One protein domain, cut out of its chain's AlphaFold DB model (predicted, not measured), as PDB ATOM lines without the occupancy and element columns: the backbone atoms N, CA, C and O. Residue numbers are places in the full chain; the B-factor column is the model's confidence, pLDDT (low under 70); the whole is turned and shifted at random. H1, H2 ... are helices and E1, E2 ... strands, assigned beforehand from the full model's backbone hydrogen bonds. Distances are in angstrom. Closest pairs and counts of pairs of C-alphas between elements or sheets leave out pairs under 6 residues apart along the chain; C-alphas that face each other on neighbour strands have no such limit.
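AT A GLANCE: This is residues 2 to 29 and 95 to 131 of the 131 residues of the protein "Peptidase" of Algibacter lectus (UniProt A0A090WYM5). Three very short parallel strands form a small sheet, which helix H2 only grazes; a second helix, H1, packs on H2 and is not on the sheet. Under half of the 65 printed residues are in named elements: two named helices and three named strands, in the order E1 H1 E2 H2 E3, of the mixed class, helices and strands. The sheet's order is E1 E2 E3. The whole is compact and rounded, with a radius of gyration of the C-alphas of 11.0 A and spans of 31 by 24 by 18 A.

HOW THE PARTS SIT: E1, residues 2 to 4, is an edge strand, parallel to the inner strand E2, residues 103 to 105, at 19 degrees; N 3 and O 103 are within hydrogen-bond range at 2.8 A. E2 is parallel to the other edge strand, E3, residues 128 to 130, at 27 degrees, with N 130 and O 104 at 2.9 A. H2, residues 113 to 123, only grazes the sheet with its residues 118 to 122; the closest C-alphas of H2 and E3 are those of Lys 122 and Val 128, 7.6 A apart. E2, H2 and E3 form a strand-helix-strand unit, two parallel neighbour strands with a helix between them in the chain, and its crossover is right-handed. H1, residues 13 to 21, touches H2; their closest C-alphas are those of Ile 13 and Ala 113, 5.8 A apart. They run the same way at a tilt of 36 degrees, only just steep. H1 and E3 are apart. In H1 and H2 every O i to N i+4 pair is within hydrogen-bond range.

IN THESE COORDINATES: E1 begins at C-alpha 2 (-59.614, 32.759, -108.847) and is 6.2 A long from first to last C-alpha; H1 is 12.3 A, E2 6.7 A and H2 15.3 A. E3, 6.8 A, ends at C-alpha 130 (-64.197, 41.716, -108.649).

THE WHOLE: The C-alphas farthest apart, those of Asp 95 and Gly 108, are 33.0 A apart. Residues 30 to 94 are not printed, and C-alphas 29 and 95 are 17.0 A apart across the cut, which falls in the link from H1 to E2. Of the links that are printed whole, H2 to E3 is tight and the other two are short. No printed residue is under 70 in pLDDT.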
ATOM      1  N   VAL A   2     -58.694  31.876-108.115       98.31
ATOM      2  CA  VAL A   2     -59.614  32.759-108.847       98.31
ATOM      3  C   VAL A   2     -60.655  31.884-109.543       98.31
ATOM      4  O   VAL A   2     -60.284  30.948-110.245       98.31
ATOM      5  N   LEU A   3     -61.938  32.158-109.311       98.19
ATOM      6  CA  LEU A   3     -63.070  31.551-110.009       98.19
ATOM      7  C   LEU A   3     -63.623  32.582-110.994       98.19
ATOM      8  O   LEU A   3     -64.251  33.557-110.584       98.19
ATOM      9  N   ASP A   4     -63.369  32.384-112.281       98.25
ATOM     10  CA  ASP A   4     -63.859  33.286-113.319       98.25
ATOM     11  C   ASP A   4     -65.257  32.863-113.783       98.25
ATOM     12  O   ASP A   4     -65.438  31.775-114.327       98.25
ATOM     13  N   LEU A   5     -66.255  33.706-113.516       97.94
ATOM     14  CA  LEU A   5     -67.648  33.521-113.926       97.94
ATOM     15  C   LEU A   5     -68.091  34.562-114.961       97.94
ATOM     16  O   LEU A   5     -69.289  34.646-115.263       97.94
ATOM     17  N   ARG A   6     -67.161  35.362-115.499       98.19
ATOM     18  CA  ARG A   6     -67.460  36.294-116.591       98.19
ATOM     19  C   ARG A   6     -67.959  35.508-117.797       98.19
ATOM     20  O   ARG A   6     -67.461  34.426-118.091       98.19
ATOM     21  N   ASP A   7     -69.004  36.028-118.434       97.56
ATOM     22  CA  ASP A   7     -69.645  35.416-119.606       97.56
ATOM     23  C   ASP A   7     -70.220  34.006-119.380       97.56
ATOM     24  O   ASP A   7     -70.614  33.318-120.322       97.56
ATOM     25  N   ASN A   8     -70.362  33.586-118.118       96.81
ATOM     26  CA  ASN A   8     -71.060  32.360-117.761       96.81
ATOM     27  C   ASN A   8     -72.553  32.645-117.524       96.81
ATOM     28  O   ASN A   8     -72.961  33.029-116.426       96.81
ATOM     29  N   GLY A   9     -73.373  32.393-118.546       93.69
ATOM     30  CA  GLY A   9     -74.833  32.550-118.501       93.69
ATOM     31  C   GLY A   9     -75.578  31.520-117.638       93.69
ATOM     32  O   GLY A   9     -76.808  31.549-117.569       93.69
ATOM     33  N   GLY A  10     -74.860  30.603-116.986       94.94
ATOM     34  CA  GLY A  10     -75.406  29.598-116.088       94.94
ATOM     35  C   GLY A  10     -75.644  28.239-116.749       94.94
ATOM     36  O   GLY A  10     -74.885  27.791-117.600       94.94
ATOM     37  N   GLY A  11     -76.673  27.527-116.285       95.69
ATOM     38  CA  GLY A  11     -76.926  26.139-116.662       95.69
ATOM     39  C   GLY A  11     -77.626  25.366-115.549       95.69
ATOM     40  O   GLY A  11     -78.582  25.837-114.934       95.69
ATOM     41  N   ARG A  12     -77.159  24.146-115.282       95.19
ATOM     42  CA  ARG A  12     -77.799  23.235-114.327       95.19
ATOM     43  C   ARG A  12     -77.450  23.598-112.881       95.19
ATOM     44  O   ARG A  12     -76.285  23.611-112.495       95.19
ATOM     45  N   ILE A  13     -78.480  23.757-112.046       94.81
ATOM     46  CA  ILE A  13     -78.339  23.987-110.593       94.81
ATOM     47  C   ILE A  13     -77.538  22.862-109.911       94.81
ATOM     48  O   ILE A  13     -76.790  23.110-108.969       94.81
ATOM     49  N   ALA A  14     -77.672  21.626-110.398       95.75
ATOM     50  CA  ALA A  14     -76.926  20.482-109.878       95.75
ATOM     51  C   ALA A  14     -75.405  20.698-109.942       95.75
ATOM     52  O   ALA A  14     -74.719  20.425-108.958       95.75
ATOM     53  N   GLU A  15     -74.908  21.247-111.053       96.81
ATOM     54  CA  GLU A  15     -73.473  21.429-111.309       96.81
ATOM     55  C   GLU A  15     -72.899  22.555-110.451       96.81
ATOM     56  O   GLU A  15     -71.856  22.391-109.830       96.81
ATOM     57  N   ILE A  16     -73.611  23.679-110.320       96.69
ATOM     58  CA  ILE A  16     -73.162  24.769-109.440       96.69
ATOM     59  C   ILE A  16     -73.223  24.376-107.961       96.69
ATOM     60  O   ILE A  16     -72.355  24.771-107.188       96.69
ATOM     61  N   ASN A  17     -74.202  23.561-107.554       96.69
ATOM     62  CA  ASN A  17     -74.255  23.024-106.197       96.69
ATOM     63  C   ASN A  17     -73.096  22.041-105.971       96.69
ATOM     64  O   ASN A  17     -72.522  22.005-104.886       96.69
ATOM     65  N   TYR A  18     -72.774  21.218-106.970       96.88
ATOM     66  CA  TYR A  18     -71.629  20.314-106.926       96.88
ATOM     67  C   TYR A  18     -70.314  21.094-106.813       96.88
ATOM     68  O   TYR A  18     -69.543  20.836-105.893       96.88
ATOM     69  N   LEU A  19     -70.105  22.117-107.642       97.44
ATOM     70  CA  LEU A  19     -68.960  23.020-107.538       97.44
ATOM     71  C   LEU A  19     -68.885  23.664-106.150       97.44
ATOM     72  O   LEU A  19     -67.847  23.608-105.496       97.44
ATOM     73  N   TYR A  20     -69.997  24.212-105.654       97.31
ATOM     74  CA  TYR A  20     -70.034  24.849-104.340       97.31
ATOM     75  C   TYR A  20     -69.674  23.887-103.198       97.31
ATOM     76  O   TYR A  20     -69.077  24.318-102.213       97.31
ATOM     77  N   SER A  21     -69.936  22.583-103.335       97.31
ATOM     78  CA  SER A  21     -69.533  21.588-102.328       97.31
ATOM     79  C   SER A  21     -68.015  21.505-102.113       97.31
ATOM     80  O   SER A  21     -67.581  21.147-101.020       97.31
ATOM     81  N   TYR A  22     -67.215  21.900-103.109       97.94
ATOM     82  CA  TYR A  22     -65.761  22.040-102.998       97.94
ATOM     83  C   TYR A  22     -65.321  23.433-102.535       97.94
ATOM     84  O   TYR A  22     -64.148  23.639-102.244       97.94
ATOM     85  N   LEU A  23     -66.226  24.410-102.473       97.94
ATOM     86  CA  LEU A  23     -65.922  25.779-102.045       97.94
ATOM     87  C   LEU A  23     -66.388  26.054-100.612       97.94
ATOM     88  O   LEU A  23     -65.843  26.939 -99.953       97.94
ATOM     89  N   ALA A  24     -67.389  25.324-100.120       97.00
ATOM     90  CA  ALA A  24     -67.918  25.462 -98.770       97.00
ATOM     91  C   ALA A  24     -66.865  25.095 -97.713       97.00
ATOM     92  O   ALA A  24     -66.139  24.121 -97.880       97.00
ATOM     93  N   LYS A  25     -66.789  25.851 -96.610       95.88
ATOM     94  CA  LYS A  25     -65.895  25.553 -95.468       95.88
ATOM     95  C   LYS A  25     -66.571  24.730 -94.372       95.88
ATOM     96  O   LYS A  25     -65.899  24.043 -93.614       95.88
ATOM     97  N   THR A  26     -67.890  24.829 -94.283       94.94
ATOM     98  CA  THR A  26     -68.739  24.204 -93.267       94.94
ATOM     99  C   THR A  26     -70.008  23.686 -93.929       94.94
ATOM    100  O   THR A  26     -70.239  23.947 -95.115       94.94
ATOM    101  N   LYS A  27     -70.859  23.005 -93.153       96.69
ATOM    102  CA  LYS A  27     -72.221  22.662 -93.571       96.69
ATOM    103  C   LYS A  27     -72.922  23.860 -94.193       96.69
ATOM    104  O   LYS A  27     -72.776  24.990 -93.720       96.69
ATOM    105  N   TYR A  28     -73.649  23.606 -95.271       95.44
ATOM    106  CA  TYR A  28     -74.319  24.651 -96.026       95.44
ATOM    107  C   TYR A  28     -75.657  24.173 -96.577       95.44
ATOM    108  O   TYR A  28     -75.848  23.004 -96.911       95.44
ATOM    109  N   GLN A  29     -76.568  25.124 -96.744       95.25
ATOM    110  CA  GLN A  29     -77.770  24.973 -97.545       95.25
ATOM    111  C   GLN A  29     -77.624  25.864 -98.778       95.25
ATOM    112  O   GLN A  29     -77.586  27.083 -98.653       95.25
ATOM    113  N   ASP A  95     -64.572  16.336 -98.922       94.31
ATOM    114  CA  ASP A  95     -63.294  16.123 -98.221       94.31
ATOM    115  C   ASP A  95     -62.108  16.892 -98.829       94.31
ATOM    116  O   ASP A  95     -61.168  17.248 -98.129       94.31
ATOM    117  N   GLN A  96     -62.151  17.179-100.132       94.25
ATOM    118  CA  GLN A  96     -61.128  17.948-100.851       94.25
ATOM    119  C   GLN A  96     -61.586  19.385-101.139       94.25
ATOM    120  O   GLN A  96     -61.357  19.920-102.226       94.25
ATOM    121  N   ASN A  97     -62.297  20.011-100.200       97.12
ATOM    122  CA  ASN A  97     -62.744  21.388-100.360       97.12
ATOM    123  C   ASN A  97     -61.571  22.379-100.306       97.12
ATOM    124  O   ASN A  97     -60.657  22.305 -99.488       97.12
ATOM    125  N   TYR A  98     -61.623  23.382-101.174       97.69
ATOM    126  CA  TYR A  98     -60.689  24.490-101.151       97.69
ATOM    127  C   TYR A  98     -61.047  25.448-100.009       97.69
ATOM    128  O   TYR A  98     -62.094  26.100-100.033       97.69
ATOM    129  N   THR A  99     -60.155  25.594 -99.029       96.38
ATOM    130  CA  THR A  99     -60.366  26.439 -97.836       96.38
ATOM    131  C   THR A  99     -59.630  27.783 -97.885       96.38
ATOM    132  O   THR A  99     -59.931  28.678 -97.088       96.38
ATOM    133  N   GLY A 100     -58.726  27.967 -98.853       97.81
ATOM    134  CA  GLY A 100     -57.943  29.191 -99.032       97.81
ATOM    135  C   GLY A 100     -58.741  30.396 -99.554       97.81
ATOM    136  O   GLY A 100     -59.965  30.348 -99.744       97.81
ATOM    137  N   ASN A 101     -58.024  31.492 -99.812       98.31
ATOM    138  CA  ASN A 101     -58.600  32.740-100.318       98.31
ATOM    139  C   ASN A 101     -59.193  32.549-101.721       98.31
ATOM    140  O   ASN A 101     -58.531  32.046-102.634       98.31
ATOM    141  N   LEU A 102     -60.452  32.955-101.880       98.50
ATOM    142  CA  LEU A 102     -61.219  32.819-103.114       98.50
ATOM    143  C   LEU A 102     -61.588  34.203-103.642       98.50
ATOM    144  O   LEU A 102     -62.209  34.989-102.928       98.50
ATOM    145  N   TYR A 103     -61.231  34.460-104.894       98.56
ATOM    146  CA  TYR A 103     -61.637  35.641-105.646       98.56
ATOM    147  C   TYR A 103     -62.566  35.195-106.769       98.56
ATOM    148  O   TYR A 103     -62.281  34.189-107.417       98.56
ATOM    149  N   VAL A 104     -63.673  35.897-106.983       98.56
ATOM    150  CA  VAL A 104     -64.650  35.576-108.028       98.56
ATOM    151  C   VAL A 104     -64.723  36.742-108.998       98.56
ATOM    152  O   VAL A 104     -64.952  37.874-108.571       98.56
ATOM    153  N   LEU A 105     -64.525  36.459-110.285       98.50
ATOM    154  CA  LEU A 105     -64.690  37.446-111.348       98.50
ATOM    155  C   LEU A 105     -66.104  37.339-111.918       98.50
ATOM    156  O   LEU A 105     -66.531  36.243-112.277       98.50
ATOM    157  N   THR A 106     -66.824  38.453-112.011       97.94
ATOM    158  CA  THR A 106     -68.188  38.508-112.568       97.94
ATOM    159  C   THR A 106     -68.328  39.647-113.573       97.94
ATOM    160  O   THR A 106     -67.536  40.580-113.552       97.94
ATOM    161  N   ASN A 107     -69.315  39.572-114.466       97.19
ATOM    162  CA  ASN A 107     -69.718  40.679-115.339       97.19
ATOM    163  C   ASN A 107     -71.243  40.647-115.583       97.19
ATOM    164  O   ASN A 107     -71.953  39.806-115.029       97.19
ATOM    165  N   GLY A 108     -71.753  41.540-116.439       95.50
ATOM    166  CA  GLY A 108     -73.180  41.590-116.798       95.50
ATOM    167  C   GLY A 108     -73.734  40.299-117.422       95.50
ATOM    168  O   GLY A 108     -74.942  40.078-117.389       95.50
ATOM    169  N   ASN A 109     -72.864  39.419-117.920       95.75
ATOM    170  CA  ASN A 109     -73.240  38.146-118.529       95.75
ATOM    171  C   ASN A 109     -73.199  36.967-117.531       95.75
ATOM    172  O   ASN A 109     -73.541  35.841-117.895       95.75
ATOM    173  N   SER A 110     -72.821  37.198-116.268       96.12
ATOM    174  CA  SER A 110     -72.858  36.200-115.190       96.12
ATOM    175  C   SER A 110     -74.297  35.972-114.691       96.12
ATOM    176  O   SER A 110     -74.711  36.508-113.663       96.12
ATOM    177  N   PHE A 111     -75.082  35.171-115.416       94.12
ATOM    178  CA  PHE A 111     -76.536  35.051-115.224       94.12
ATOM    179  C   PHE A 111     -77.003  33.649-114.762       94.12
ATOM    180  O   PHE A 111     -76.244  32.678-114.738       94.12
ATOM    181  N   SER A 112     -78.274  33.532-114.351       94.50
ATOM    182  CA  SER A 112     -78.942  32.269-113.988       94.50
ATOM    183  C   SER A 112     -78.192  31.484-112.893       94.50
ATOM    184  O   SER A 112     -77.983  31.985-111.789       94.50
ATOM    185  N   ALA A 113     -77.769  30.252-113.171       95.69
ATOM    186  CA  ALA A 113     -77.005  29.414-112.250       95.69
ATOM    187  C   ALA A 113     -75.697  30.085-111.771       95.69
ATOM    188  O   ALA A 113     -75.318  29.942-110.607       95.69
ATOM    189  N   SER A 114     -75.043  30.870-112.631       96.69
ATOM    190  CA  SER A 114     -73.843  31.634-112.268       96.69
ATOM    191  C   SER A 114     -74.154  32.710-111.219       96.69
ATOM    192  O   SER A 114     -73.439  32.861-110.223       96.69
ATOM    193  N   ALA A 115     -75.297  33.387-111.358       95.50
ATOM    194  CA  ALA A 115     -75.774  34.347-110.366       95.50
ATOM    195  C   ALA A 115     -76.137  33.667-109.032       95.50
ATOM    196  O   ALA A 115     -75.865  34.225-107.968       95.50
ATOM    197  N   LEU A 116     -76.694  32.448-109.061       95.69
ATOM    198  CA  LEU A 116     -77.010  31.684-107.846       95.69
ATOM    199  C   LEU A 116     -75.757  31.361-107.024       95.69
ATOM    200  O   LEU A 116     -75.717  31.669-105.831       95.69
ATOM    201  N   ILE A 117     -74.722  30.783-107.644       97.06
ATOM    202  CA  ILE A 117     -73.478  30.467-106.923       97.06
ATOM    203  C   ILE A 117     -72.759  31.738-106.459       97.06
ATOM    204  O   ILE A 117     -72.284  31.780-105.324       97.06
ATOM    205  N   SER A 118     -72.758  32.795-107.277       97.00
ATOM    206  CA  SER A 118     -72.198  34.101-106.913       97.00
ATOM    207  C   SER A 118     -72.895  34.688-105.685       97.00
ATOM    208  O   SER A 118     -72.249  35.070-104.711       97.00
ATOM    209  N   THR A 119     -74.229  34.681-105.679       94.88
ATOM    210  CA  THR A 119     -75.029  35.170-104.550       94.88
ATOM    211  C   THR A 119     -74.732  34.374-103.287       94.88
ATOM    212  O   THR A 119     -74.543  34.957-102.222       94.88
ATOM    213  N   HIS A 120     -74.631  33.048-103.393       95.56
ATOM    214  CA  HIS A 120     -74.372  32.200-102.238       95.56
ATOM    215  C   HIS A 120     -72.951  32.388-101.674       95.56
ATOM    216  O   HIS A 120     -72.780  32.538-100.462       95.56
ATOM    217  N   LEU A 121     -71.934  32.484-102.538       97.25
ATOM    218  CA  LEU A 121     -70.552  32.797-102.148       97.25
ATOM    219  C   LEU A 121     -70.438  34.178-101.484       97.25
ATOM    220  O   LEU A 121     -69.684  34.338-100.521       97.25
ATOM    221  N   LYS A 122     -71.199  35.169-101.964       95.94
ATOM    222  CA  LYS A 122     -71.242  36.518-101.384       95.94
ATOM    223  C   LYS A 122     -71.954  36.533-100.031       95.94
ATOM    224  O   LYS A 122     -71.410  37.060 -99.064       95.94
ATOM    225  N   ALA A 123     -73.132  35.914 -99.940       93.88
ATOM    226  CA  ALA A 123     -73.935  35.857 -98.717       93.88
ATOM    227  C   ALA A 123     -73.197  35.166 -97.560       93.88
ATOM    228  O   ALA A 123     -73.310  35.580 -96.409       93.88
ATOM    229  N   THR A 124     -72.392  34.148 -97.870       94.06
ATOM    230  CA  THR A 124     -71.589  33.404 -96.886       94.06
ATOM    231  C   THR A 124     -70.220  34.027 -96.611       94.06
ATOM    232  O   THR A 124     -69.427  33.452 -95.868       94.06
ATOM    233  N   LYS A 125     -69.913  35.193 -97.204       96.56
ATOM    234  CA  LYS A 125     -68.591  35.847 -97.137       96.56
ATOM    235  C   LYS A 125     -67.448  34.898 -97.528       96.56
ATOM    236  O   LYS A 125     -66.335  34.998 -97.013       96.56
ATOM    237  N   ARG A 126     -67.716  33.947 -98.431       96.94
ATOM    238  CA  ARG A 126     -66.744  32.928 -98.835       96.94
ATOM    239  C   ARG A 126     -65.720  33.466 -99.831       96.94
ATOM    240  O   ARG A 126     -64.608  32.943 -99.869       96.94
ATOM    241  N   ALA A 127     -66.070  34.479-100.619       98.25
ATOM    242  CA  ALA A 127     -65.206  35.021-101.660       98.25
ATOM    243  C   ALA A 127     -65.193  36.551-101.698       98.25
ATOM    244  O   ALA A 127     -66.163  37.199-101.304       98.25
ATOM    245  N   VAL A 128     -64.107  37.105-102.234       98.31
ATOM    246  CA  VAL A 128     -64.008  38.509-102.650       98.31
ATOM    247  C   VAL A 128     -64.430  38.606-104.116       98.31
ATOM    248  O   VAL A 128     -63.953  37.833-104.940       98.31
ATOM    249  N   PHE A 129     -65.326  39.536-104.443       98.06
ATOM    250  CA  PHE A 129     -65.837  39.725-105.805       98.06
ATOM    251  C   PHE A 129     -65.125  40.882-106.502       98.06
ATOM    252  O   PHE A 129     -64.864  41.905-105.870       98.06
ATOM    253  N   VAL A 130     -64.834  40.711-107.791       97.25
ATOM    254  CA  VAL A 130     -64.197  41.716-108.649       97.25
ATOM    255  C   VAL A 130     -64.899  41.734-110.010       97.25
ATOM    256  O   VAL A 130     -65.042  40.681-110.633       97.25
ATOM    257  N   GLY A 131     -65.287  42.922-110.478       89.94
ATOM    258  CA  GLY A 131     -65.973  43.134-111.762       89.94
ATOM    259  C   GLY A 131     -67.425  43.566-111.634       89.94
ATOM    260  O   GLY A 131     -67.959  43.542-110.501       89.94
TER     261      GLY A 131